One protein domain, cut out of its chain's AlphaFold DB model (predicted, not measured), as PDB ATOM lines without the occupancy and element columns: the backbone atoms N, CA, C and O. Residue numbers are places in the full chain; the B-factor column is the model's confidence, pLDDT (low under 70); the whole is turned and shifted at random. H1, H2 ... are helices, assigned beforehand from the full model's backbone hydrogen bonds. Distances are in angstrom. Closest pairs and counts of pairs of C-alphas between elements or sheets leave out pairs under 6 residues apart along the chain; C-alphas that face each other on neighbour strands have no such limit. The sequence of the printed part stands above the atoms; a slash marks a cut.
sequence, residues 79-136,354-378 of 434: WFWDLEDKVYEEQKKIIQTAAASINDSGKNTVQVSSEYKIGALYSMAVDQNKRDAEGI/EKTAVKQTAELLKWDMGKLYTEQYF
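Overview. This is residues 79 to 136 and 354 to 378 of the 434 residues of the protein "Peptidase_M13_N domain-containing protein" of Lachnospiraceae bacterium (UniProt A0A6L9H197). One long helix, H1, is crossed on one side by three shorter helices, H2, H4 and H5. The beginning of H1, residues 79 to 86, sticks out from this body, and so do residues 129 to 136, of which 129 to 134 belong to H3. The 83 printed residues, with five named helices in the order H1 to H5 and no named strand, are all helix in class. The whole is compact, with a radius of gyration of the C-alphas of 13.5 A, and only just flat, spanning 40 by 32 by 17 A.

Along the chain. H1, residues 79 to 102, is 35.4 A long and begins with C-alpha 79 at (218.741, 184.865, 200.430). H2 is residues 114 to 126, 18.2 A; H3 is residues 128 to 134; H4 is residues 354 to 364, 15.4 A. H5, residues 366 to 377, 15.1 A, ends with C-alpha 377 at (211.970, 192.018, 184.078).

Arrangement. H1 and H2 are the hub, touching three helices each. With residues 95 to 102 alone H1 touches H2, about perpendicular at 81 degrees; the closest C-alphas, of Ala 99 and Gly 119, are 3.6 A apart. H1 touches H4 with residues 88 to 95 alone, about perpendicular at 88 degrees; the closest C-alphas, of Lys 92 and Val 358, are 5.9 A apart. H2 and H4 touch at a steep tilt of 45 degrees, opposite ways, closest at C-alphas 125 and 357, 5.0 A. H5 touches H1, closest at C-alphas 373 and 91, 7.0 A, and H2, closest at C-alphas 368 and 114, 5.0 A. H3 is apart from H1, H4 and H5. Every O i to N i+4 pair is within hydrogen-bond range in H2, H3, H4 and H5, and 19 of 20 in H1.

Size, cuts and confidence. The farthest C-alphas, of Trp 79 and Gly 106, are 43.1 A apart. Residues 137 to 353 are not printed; C-alphas 136 and 354 stand 21.2 A apart across the cut. The link from H1 to H2 is long, and its residues 103 to 111 have pLDDT under 70.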
ATOM      1  N   TRP A  79     219.722 184.703 201.513       82.69
ATOM      2  CA  TRP A  79     218.741 184.865 200.430       82.69
ATOM      3  C   TRP A  79     219.055 185.973 199.410       82.69
ATOM      4  O   TRP A  79     218.486 185.961 198.317       82.69
ATOM      5  N   PHE A  80     219.902 186.951 199.747       84.12
ATOM      6  CA  PHE A  80     220.338 187.954 198.775       84.12
ATOM      7  C   PHE A  80     221.288 187.351 197.744       84.12
ATOM      8  O   PHE A  80     221.252 187.793 196.605       84.12
ATOM      9  N   TRP A  81     222.048 186.308 198.088       82.88
ATOM     10  CA  TRP A  81     222.964 185.647 197.157       82.88
ATOM     11  C   TRP A  81     222.182 184.896 196.072       82.88
ATOM     12  O   TRP A  81     222.449 185.075 194.890       82.88
ATOM     13  N   ASP A  82     221.113 184.182 196.445       85.56
ATOM     14  CA  ASP A  82     220.189 183.572 195.473       85.56
ATOM     15  C   ASP A  82     219.555 184.623 194.541       85.56
ATOM     16  O   ASP A  82     219.297 184.372 193.358       85.56
ATOM     17  N   LEU A  83     219.251 185.811 195.080       87.38
ATOM     18  CA  LEU A  83     218.711 186.916 194.292       87.38
ATOM     19  C   LEU A  83     219.771 187.500 193.354       87.38
ATOM     20  O   LEU A  83     219.447 187.789 192.205       87.38
ATOM     21  N   GLU A  84     221.006 187.661 193.819       86.19
ATOM     22  CA  GLU A  84     222.141 188.112 193.017       86.19
ATOM     23  C   GLU A  84     222.437 187.139 191.876       86.19
ATOM     24  O   GLU A  84     222.534 187.588 190.737       86.19
ATOM     25  N   ASP A  85     222.458 185.829 192.130       88.19
ATOM     26  CA  ASP A  85     222.626 184.798 191.098       88.19
ATOM     27  C   ASP A  85     221.517 184.874 190.046       88.19
ATOM     28  O   ASP A  85     221.762 184.834 188.835       88.19
ATOM     29  N   LYS A  86     220.270 185.053 190.491       92.00
ATOM     30  CA  LYS A  86     219.143 185.236 189.579       92.00
ATOM     31  C   LYS A  86     219.295 186.508 188.737       92.00
ATOM     32  O   LYS A  86     219.076 186.462 187.526       92.00
ATOM     33  N   VAL A  87     219.625 187.639 189.360       92.31
ATOM     34  CA  VAL A  87     219.816 188.920 188.664       92.31
ATOM     35  C   VAL A  87     220.987 188.823 187.688       92.31
ATOM     36  O   VAL A  87     220.881 189.322 186.570       92.31
ATOM     37  N   TYR A  88     222.062 188.134 188.065       93.50
ATOM     38  CA  TYR A  88     223.205 187.854 187.207       93.50
ATOM     39  C   TYR A  88     222.787 187.090 185.945       93.50
ATOM     40  O   TYR A  88     223.113 187.529 184.845       93.50
ATOM     41  N   GLU A  89     222.011 186.008 186.060       95.38
ATOM     42  CA  GLU A  89     221.538 185.246 184.892       95.38
ATOM     43  C   GLU A  89     220.632 186.085 183.969       95.38
ATOM     44  O   GLU A  89     220.710 186.008 182.737       95.38
ATOM     45  N   GLU A  90     219.788 186.942 184.548       96.06
ATOM     46  CA  GLU A  90     218.947 187.875 183.793       96.06
ATOM     47  C   GLU A  90     219.792 188.933 183.057       96.06
ATOM     48  O   GLU A  90     219.600 189.152 181.857       96.06
ATOM     49  N   GLN A  91     220.778 189.539 183.728       96.12
ATOM     50  CA  GLN A  91     221.724 190.484 183.122       96.12
ATOM     51  C   GLN A  91     222.574 189.822 182.033       96.12
ATOM     52  O   GLN A  91     222.682 190.358 180.929       96.12
ATOM     53  N   LYS A  92     223.116 188.628 182.297       96.56
ATOM     54  CA  LYS A  92     223.879 187.821 181.338       96.56
ATOM     55  C   LYS A  92     223.091 187.627 180.046       96.56
ATOM     56  O   LYS A  92     223.611 187.889 178.961       96.56
ATOM     57  N   LYS A  93     221.810 187.261 180.144       96.94
ATOM     58  CA  LYS A  93     220.939 187.087 178.974       96.94
ATOM     59  C   LYS A  93     220.740 188.382 178.179       96.94
ATOM     60  O   LYS A  93     220.777 188.345 176.943       96.94
ATOM     61  N   ILE A  94     220.534 189.518 178.853       96.44
ATOM     62  CA  ILE A  94     220.426 190.836 178.201       96.44
ATOM     63  C   ILE A  94     221.716 191.144 177.438       96.44
ATOM     64  O   ILE A  94     221.667 191.478 176.253       96.44
ATOM     65  N   ILE A  95     222.864 190.985 178.098       96.44
ATOM     66  CA  ILE A  95     224.187 191.288 177.546       96.44
ATOM     67  C   ILE A  95     224.498 190.408 176.337       96.44
ATOM     68  O   ILE A  95     224.876 190.925 175.287       96.44
ATOM     69  N   GLN A  96     224.289 189.094 176.436       94.44
ATOM     70  CA  GLN A  96     224.523 188.165 175.328       94.44
ATOM     71  C   GLN A  96     223.617 188.475 174.126       94.44
ATOM     72  O   GLN A  96     224.067 188.439 172.978       94.44
ATOM     73  N   THR A  97     222.352 188.835 174.374       93.81
ATOM     74  CA  THR A  97     221.417 189.257 173.318       93.81
ATOM     75  C   THR A  97     221.896 190.542 172.639       93.81
ATOM     76  O   THR A  97     221.902 190.634 171.409       93.81
ATOM     77  N   ALA A  98     222.338 191.522 173.431       93.06
ATOM     78  CA  ALA A  98     222.892 192.776 172.944       93.06
ATOM     79  C   ALA A  98     224.165 192.545 172.109       93.06
ATOM     80  O   ALA A  98     224.256 193.027 170.980       93.06
ATOM     81  N   ALA A  99     225.100 191.727 172.596       91.94
ATOM     82  CA  ALA A  99     226.338 191.375 171.902       91.94
ATOM     83  C   ALA A  99     226.086 190.666 170.561       91.94
ATOM     84  O   ALA A  99     226.675 191.035 169.544       91.94
ATOM     85  N   ALA A 100     225.148 189.714 170.516       89.50
ATOM     86  CA  ALA A 100     224.769 189.033 169.277       89.50
ATOM     87  C   ALA A 100     224.202 189.997 168.216       89.50
ATOM     88  O   ALA A 100     224.355 189.763 167.017       89.50
ATOM     89  N   SER A 101     223.570 191.096 168.641       82.81
ATOM     90  CA  SER A 101     222.947 192.070 167.740       82.81
ATOM     91  C   SER A 101     223.932 193.022 167.048       82.81
ATOM     92  O   SER A 101     223.591 193.598 166.018       82.81
ATOM     93  N   ILE A 102     225.156 193.170 167.567       81.25
ATOM     94  CA  ILE A 102     226.155 194.110 167.025       81.25
ATOM     95  C   ILE A 102     226.744 193.624 165.705       81.25
ATOM     96  O   ILE A 102     227.047 194.430 164.828       81.25
ATOM     97  N   ASN A 103     226.860 192.306 165.545       69.06
ATOM     98  CA  ASN A 103     227.398 191.675 164.342       69.06
ATOM     99  C   ASN A 103     226.332 191.461 163.247       69.06
ATOM    100  O   ASN A 103     226.646 190.972 162.158       69.06
ATOM    101  N   ASP A 104     225.073 191.829 163.513       69.06
ATOM    102  CA  ASP A 104     223.968 191.733 162.559       69.06
ATOM    103  C   ASP A 104     224.039 192.893 161.552       69.06
ATOM    104  O   ASP A 104     223.455 193.963 161.727       69.06
ATOM    105  N   SER A 105     224.779 192.661 160.468       51.12
ATOM    106  CA  SER A 105     225.037 193.607 159.369       51.12
ATOM    107  C   SER A 105     223.780 194.050 158.598       51.12
ATOM    108  O   SER A 105     223.874 194.909 157.719       51.12
ATOM    109  N   GLY A 106     222.600 193.499 158.919       55.78
ATOM    110  CA  GLY A 106     221.302 193.919 158.384       55.78
ATOM    111  C   GLY A 106     220.572 194.978 159.220       55.78
ATOM    112  O   GLY A 106     219.580 195.540 158.749       55.78
ATOM    113  N   LYS A 107     221.032 195.273 160.443       55.88
ATOM    114  CA  LYS A 107     220.450 196.310 161.304       55.88
ATOM    115  C   LYS A 107     221.328 197.555 161.250       55.88
ATOM    116  O   LYS A 107     222.526 197.482 161.480       55.88
ATOM    117  N   ASN A 108     220.726 198.718 160.991       53.94
ATOM    118  CA  ASN A 108     221.348 200.006 161.305       53.94
ATOM    119  C   ASN A 108     221.475 200.100 162.833       53.94
ATOM    120  O   ASN A 108     220.621 200.695 163.491       53.94
ATOM    121  N   THR A 109     222.486 199.452 163.412       57.00
ATOM    122  CA  THR A 109     222.808 199.555 164.832       57.00
ATOM    123  C   THR A 109     223.187 201.000 165.096       57.00
ATOM    124  O   THR A 109     224.241 201.490 164.689       57.00
ATOM    125  N   VAL A 110     222.270 201.725 165.731       65.25
ATOM    126  CA  VAL A 110     222.531 203.087 166.170       65.25
ATOM    127  C   VAL A 110     223.596 202.978 167.259       65.25
ATOM    128  O   VAL A 110     223.299 202.508 168.352       65.25
ATOM    129  N   GLN A 111     224.829 203.406 166.970       68.69
ATOM    130  CA  GLN A 111     225.986 203.260 167.872       68.69
ATOM    131  C   GLN A 111     225.788 203.891 169.265       68.69
ATOM    132  O   GLN A 111     226.568 203.649 170.179       68.69
ATOM    133  N   VAL A 112     224.747 204.707 169.442       76.56
ATOM    134  CA  VAL A 112     224.404 205.332 170.724       76.56
ATOM    135  C   VAL A 112     223.344 204.574 171.535       76.56
ATOM    136  O   VAL A 112     223.034 205.013 172.642       76.56
ATOM    137  N   SER A 113     222.774 203.469 171.031       88.81
ATOM    138  CA  SER A 113     221.766 202.697 171.775       88.81
ATOM    139  C   SER A 113     222.380 201.946 172.963       88.81
ATOM    140  O   SER A 113     223.560 201.587 172.943       88.81
ATOM    141  N   SER A 114     221.570 201.697 173.995       91.69
ATOM    142  CA  SER A 114     221.986 200.953 175.191       91.69
ATOM    143  C   SER A 114     222.475 199.547 174.834       91.69
ATOM    144  O   SER A 114     223.517 199.115 175.317       91.69
ATOM    145  N   GLU A 115     221.792 198.867 173.910       92.31
ATOM    146  CA  GLU A 115     222.162 197.539 173.411       92.31
ATOM    147  C   GLU A 115     223.518 197.556 172.701       92.31
ATOM    148  O   GLU A 115     224.353 196.689 172.951       92.31
ATOM    149  N   TYR A 116     223.775 198.552 171.845       91.44
ATOM    150  CA  TYR A 116     225.066 198.646 171.170       91.44
ATOM    151  C   TYR A 116     226.206 198.865 172.172       91.44
ATOM    152  O   TYR A 116     227.203 198.150 172.118       91.44
ATOM    153  N   LYS A 117     226.061 199.812 173.112       93.38
ATOM    154  CA  LYS A 117     227.096 200.075 174.127       93.38
ATOM    155  C   LYS A 117     227.386 198.831 174.967       93.38
ATOM    156  O   LYS A 117     228.549 198.472 175.129       93.38
ATOM    157  N   ILE A 118     226.336 198.165 175.456       95.69
ATOM    158  CA  ILE A 118     226.443 196.961 176.289       95.69
ATOM    159  C   ILE A 118     227.122 195.830 175.526       95.69
ATOM    160  O   ILE A 118     228.098 195.263 176.012       95.69
ATOM    161  N   GLY A 119     226.648 195.512 174.321       94.62
ATOM    162  CA  GLY A 119     227.237 194.422 173.558       94.62
ATOM    163  C   GLY A 119     228.677 194.725 173.121       94.62
ATOM    164  O   GLY A 119     229.485 193.800 173.038       94.62
ATOM    165  N   ALA A 120     229.015 195.994 172.850       93.56
ATOM    166  CA  ALA A 120     230.346 196.393 172.402       93.56
ATOM    167  C   ALA A 120     231.338 196.289 173.560       93.56
ATOM    168  O   ALA A 120     232.399 195.690 173.399       93.56
ATOM    169  N   LEU A 121     230.962 196.808 174.735       94.94
ATOM    170  CA  LEU A 121     231.759 196.683 175.950       94.94
ATOM    171  C   LEU A 121     231.961 195.219 176.342       94.94
ATOM    172  O   LEU A 121     233.096 194.817 176.581       94.94
ATOM    173  N   TYR A 122     230.903 194.408 176.308       96.00
ATOM    174  CA  TYR A 122     231.008 192.979 176.592       96.00
ATOM    175  C   TYR A 122     231.934 192.254 175.612       96.00
ATOM    176  O   TYR A 122     232.768 191.455 176.027       96.00
ATOM    177  N   SER A 123     231.833 192.567 174.315       94.12
ATOM    178  CA  SER A 123     232.695 191.967 173.288       94.12
ATOM    179  C   SER A 123     234.172 192.310 173.504       94.12
ATOM    180  O   SER A 123     235.029 191.483 173.217       94.12
ATOM    181  N   MET A 124     234.475 193.505 174.024       92.69
ATOM    182  CA  MET A 124     235.840 193.871 174.418       92.69
ATOM    183  C   MET A 124     236.272 193.170 175.713       92.69
ATOM    184  O   MET A 124     237.404 192.707 175.799       92.69
ATOM    185  N   ALA A 125     235.384 193.076 176.705       93.31
ATOM    186  CA  ALA A 125     235.690 192.490 178.008       93.31
ATOM    187  C   ALA A 125     235.983 190.981 177.922       93.31
ATOM    188  O   ALA A 125     236.918 190.505 178.567       93.31
ATOM    189  N   VAL A 126     235.223 190.243 177.101       93.62
ATOM    190  CA  VAL A 126     235.363 188.785 176.933       93.62
ATOM    191  C   VAL A 126     236.546 188.380 176.039       93.62
ATOM    192  O   VAL A 126     237.001 187.238 176.100       93.62
ATOM    193  N   ASP A 127     237.072 189.291 175.210       94.69
ATOM    194  CA  ASP A 127     238.205 189.022 174.313       94.69
ATOM    195  C   ASP A 127     239.549 189.124 175.053       94.69
ATOM    196  O   ASP A 127     240.358 190.033 174.840       94.69
ATOM    197  N   GLN A 128     239.785 188.166 175.952       92.88
ATOM    198  CA  GLN A 128     241.008 188.103 176.754       92.88
ATOM    199  C   GLN A 128     242.268 187.970 175.886       92.88
ATOM    200  O   GLN A 128     243.285 188.583 176.188       92.88
ATOM    201  N   ASN A 129     242.197 187.259 174.755       94.88
ATOM    202  CA  ASN A 129     243.334 187.124 173.836       94.88
ATOM    203  C   ASN A 129     243.781 188.480 173.280       94.88
ATOM    204  O   ASN A 129     244.978 188.741 173.152       94.88
ATOM    205  N   LYS A 130     242.826 189.348 172.930       95.00
ATOM    206  CA  LYS A 130     243.138 190.696 172.460       95.00
ATOM    207  C   LYS A 130     243.707 191.566 173.579       95.00
ATOM    208  O   LYS A 130     244.683 192.270 173.339       95.00
ATOM    209  N   ARG A 131     243.151 191.480 174.789       93.81
ATOM    210  CA  ARG A 131     243.670 192.188 175.974       93.81
ATOM    211  C   ARG A 131     245.104 191.767 176.301       93.81
ATOM    212  O   ARG A 131     245.947 192.622 176.550       93.81
ATOM    213  N   ASP A 132     245.406 190.476 176.203       94.62
ATOM    214  CA  ASP A 132     246.755 189.936 176.392       94.62
ATOM    215  C   ASP A 132     247.726 190.435 175.313       94.62
ATOM    216  O   ASP A 132     248.869 190.774 175.614       94.62
ATOM    217  N   ALA A 133     247.267 190.533 174.061       95.62
ATOM    218  CA  ALA A 133     248.072 191.047 172.956       95.62
ATOM    219  C   ALA A 133     248.339 192.563 173.045       95.62
ATOM    220  O   ALA A 133     249.422 193.008 172.668       95.62
ATOM    221  N   GLU A 134     247.368 193.353 173.514       94.31
ATOM    222  CA  GLU A 134     247.503 194.808 173.714       94.31
ATOM    223  C   GLU A 134     248.276 195.154 175.000       94.31
ATOM    224  O   GLU A 134     248.906 196.214 175.096       94.31
ATOM    225  N   GLY A 135     248.263 194.256 175.988       94.94
ATOM    226  CA  GLY A 135     248.986 194.413 177.240       94.94
ATOM    227  C   GLY A 135     248.577 195.683 177.985       94.94
ATOM    228  O   GLY A 135     247.402 195.945 178.229       94.94
ATOM    229  N   ILE A 136     249.571 196.500 178.334       95.88
ATOM    230  CA  ILE A 136     249.381 197.769 179.050       95.88
ATOM    231  C   ILE A 136     249.679 199.006 178.196       95.88
ATOM    232  O   ILE A 136     249.904 200.093 178.731       95.88
ATOM    233  N   GLU A 354     233.756 184.855 181.381       89.88
ATOM    234  CA  GLU A 354     232.417 185.256 180.955       89.88
ATOM    235  C   GLU A 354     231.680 185.961 182.096       89.88
ATOM    236  O   GLU A 354     231.168 187.069 181.914       89.88
ATOM    237  N   LYS A 355     231.676 185.353 183.290       89.12
ATOM    238  CA  LYS A 355     231.066 185.933 184.496       89.12
ATOM    239  C   LYS A 355     231.670 187.294 184.822       89.12
ATOM    240  O   LYS A 355     230.940 188.253 185.079       89.12
ATOM    241  N   THR A 356     232.994 187.397 184.746       88.06
ATOM    242  CA  THR A 356     233.740 188.640 184.972       88.06
ATOM    243  C   THR A 356     233.352 189.705 183.950       88.06
ATOM    244  O   THR A 356     233.002 190.822 184.331       88.06
ATOM    245  N   ALA A 357     233.325 189.364 182.659       92.62
ATOM    246  CA  ALA A 357     232.935 190.286 181.596       92.62
ATOM    247  C   ALA A 357     231.479 190.767 181.739       92.62
ATOM    248  O   ALA A 357     231.192 191.945 181.501       92.62
ATOM    249  N   VAL A 358     230.563 189.888 182.162       94.75
ATOM    250  CA  VAL A 358     229.169 190.239 182.480       94.75
ATOM    251  C   VAL A 358     229.113 191.242 183.632       94.75
ATOM    252  O   VAL A 358     228.548 192.323 183.450       94.75
ATOM    253  N   LYS A 359     229.736 190.925 184.779       92.12
ATOM    254  CA  LYS A 359     229.772 191.800 185.967       92.12
ATOM    255  C   LYS A 359     230.360 193.178 185.618       92.12
ATOM    256  O   LYS A 359     229.748 194.204 185.907       92.12
ATOM    257  N   GLN A 360     231.497 193.212 184.919       92.38
ATOM    258  CA  GLN A 360     232.156 194.453 184.492       92.38
ATOM    259  C   GLN A 360     231.282 195.294 183.557       92.38
ATOM    260  O   GLN A 360     231.175 196.508 183.731       92.38
ATOM    261  N   THR A 361     230.643 194.659 182.570       95.75
ATOM    262  CA  THR A 361     229.762 195.353 181.622       95.75
ATOM    263  C   THR A 361     228.546 195.938 182.336       95.75
ATOM    264  O   THR A 361     228.181 197.087 182.082       95.75
ATOM    265  N   ALA A 362     227.929 195.161 183.231       94.69
ATOM    266  CA  ALA A 362     226.766 195.589 183.995       94.69
ATOM    267  C   ALA A 362     227.086 196.783 184.905       94.69
ATOM    268  O   ALA A 362     226.293 197.718 184.941       94.69
ATOM    269  N   GLU A 363     228.245 196.803 185.573       92.94
ATOM    270  CA  GLU A 363     228.620 197.912 186.461       92.94
ATOM    271  C   GLU A 363     228.994 199.185 185.685       92.94
ATOM    272  O   GLU A 363     228.463 200.266 185.957       92.94
ATOM    273  N   LEU A 364     229.859 199.072 184.669       93.88
ATOM    274  CA  LEU A 364     230.325 200.227 183.888       93.88
ATOM    275  C   LEU A 364     229.191 200.911 183.110       93.88
ATOM    276  O   LEU A 364     229.227 202.124 182.895       93.88
ATOM    277  N   LEU A 365     228.178 200.147 182.699       95.38
ATOM    278  CA  LEU A 365     227.007 200.638 181.977       95.38
ATOM    279  C   LEU A 365     225.715 200.456 182.782       95.38
ATOM    280  O   LEU A 365     224.654 200.249 182.196       95.38
ATOM    281  N   LYS A 366     225.765 200.576 184.115       94.62
ATOM    282  CA  LYS A 366     224.615 200.290 184.998       94.62
ATOM    283  C   LYS A 366     223.328 201.035 184.668       94.62
ATOM    284  O   LYS A 366     222.243 200.500 184.877       94.62
ATOM    285  N   TRP A 367     223.419 202.238 184.104       92.69
ATOM    286  CA  TRP A 367     222.243 202.985 183.653       92.69
ATOM    287  C   TRP A 367     221.633 202.386 182.380       92.69
ATOM    288  O   TRP A 367     220.431 202.139 182.323       92.69
ATOM    289  N   ASP A 368     222.452 202.098 181.369       93.62
ATOM    290  CA  ASP A 368     221.994 201.409 180.160       93.62
ATOM    291  C   ASP A 368     221.466 199.999 180.508       93.62
ATOM    292  O   ASP A 368     220.426 199.583 179.995       93.62
ATOM    293  N   MET A 369     222.128 199.299 181.437       94.44
ATOM    294  CA  MET A 369     221.719 197.984 181.932       94.44
ATOM    295  C   MET A 369     220.387 198.050 182.678       94.44
ATOM    296  O   MET A 369     219.478 197.285 182.373       94.44
ATOM    297  N   GLY A 370     220.236 198.984 183.620       92.62
ATOM    298  CA  GLY A 370     219.012 199.156 184.400       92.62
ATOM    299  C   GLY A 370     217.805 199.500 183.528       92.62
ATOM    300  O   GLY A 370     216.712 198.976 183.755       92.62
ATOM    301  N   LYS A 371     218.003 200.286 182.464       91.50
ATOM    302  CA  LYS A 371     216.969 200.522 181.452       91.50
ATOM    303  C   LYS A 371     216.522 199.215 180.783       91.50
ATOM    304  O   LYS A 371     215.341 198.888 180.834       91.50
ATOM    305  N   LEU A 372     217.444 198.440 180.204       92.56
ATOM    306  CA  LEU A 372     217.083 197.185 179.523       92.56
ATOM    307  C   LEU A 372     216.515 196.133 180.487       92.56
ATOM    308  O   LEU A 372     215.600 195.390 180.133       92.56
ATOM    309  N   TYR A 373     217.041 196.079 181.711       93.50
ATOM    310  CA  TYR A 373     216.569 195.175 182.753       93.50
ATOM    311  C   TYR A 373     215.132 195.500 183.153       93.50
ATOM    312  O   TYR A 373     214.287 194.607 183.202       93.50
ATOM    313  N   THR A 374     214.814 196.778 183.376       90.75
ATOM    314  CA  THR A 374     213.444 197.183 183.714       90.75
ATOM    315  C   THR A 374     212.460 196.951 182.571       90.75
ATOM    316  O   THR A 374     211.355 196.482 182.825       90.75
ATOM    317  N   GLU A 375     212.858 197.173 181.318       90.00
ATOM    318  CA  GLU A 375     212.017 196.874 180.150       90.00
ATOM    319  C   GLU A 375     211.632 195.383 180.045       90.00
ATOM    320  O   GLU A 375     210.554 195.065 179.538       90.00
ATOM    321  N   GLN A 376     212.481 194.467 180.527       91.50
ATOM    322  CA  GLN A 376     212.273 193.018 180.391       91.50
ATOM    323  C   GLN A 376     211.718 192.339 181.646       91.50
ATOM    324  O   GLN A 376     210.897 191.427 181.539       91.50
ATOM    325  N   TYR A 377     212.176 192.751 182.827       90.62
ATOM    326  CA  TYR A 377     211.970 192.018 184.078       90.62
ATOM    327  C   TYR A 377     211.129 192.783 185.103       90.62
ATOM    328  O   TYR A 377     210.692 192.197 186.101       90.62
ATOM    329  N   PHE A 378     210.849 194.070 184.868       85.69
ATOM    330  CA  PHE A 378     210.068 194.877 185.796       85.69
ATOM    331  C   PHE A 378     208.574 194.929 185.432       85.69
ATOM    332  O   PHE A 378     208.185 195.282 184.322       85.69
TER     333      PHE A 378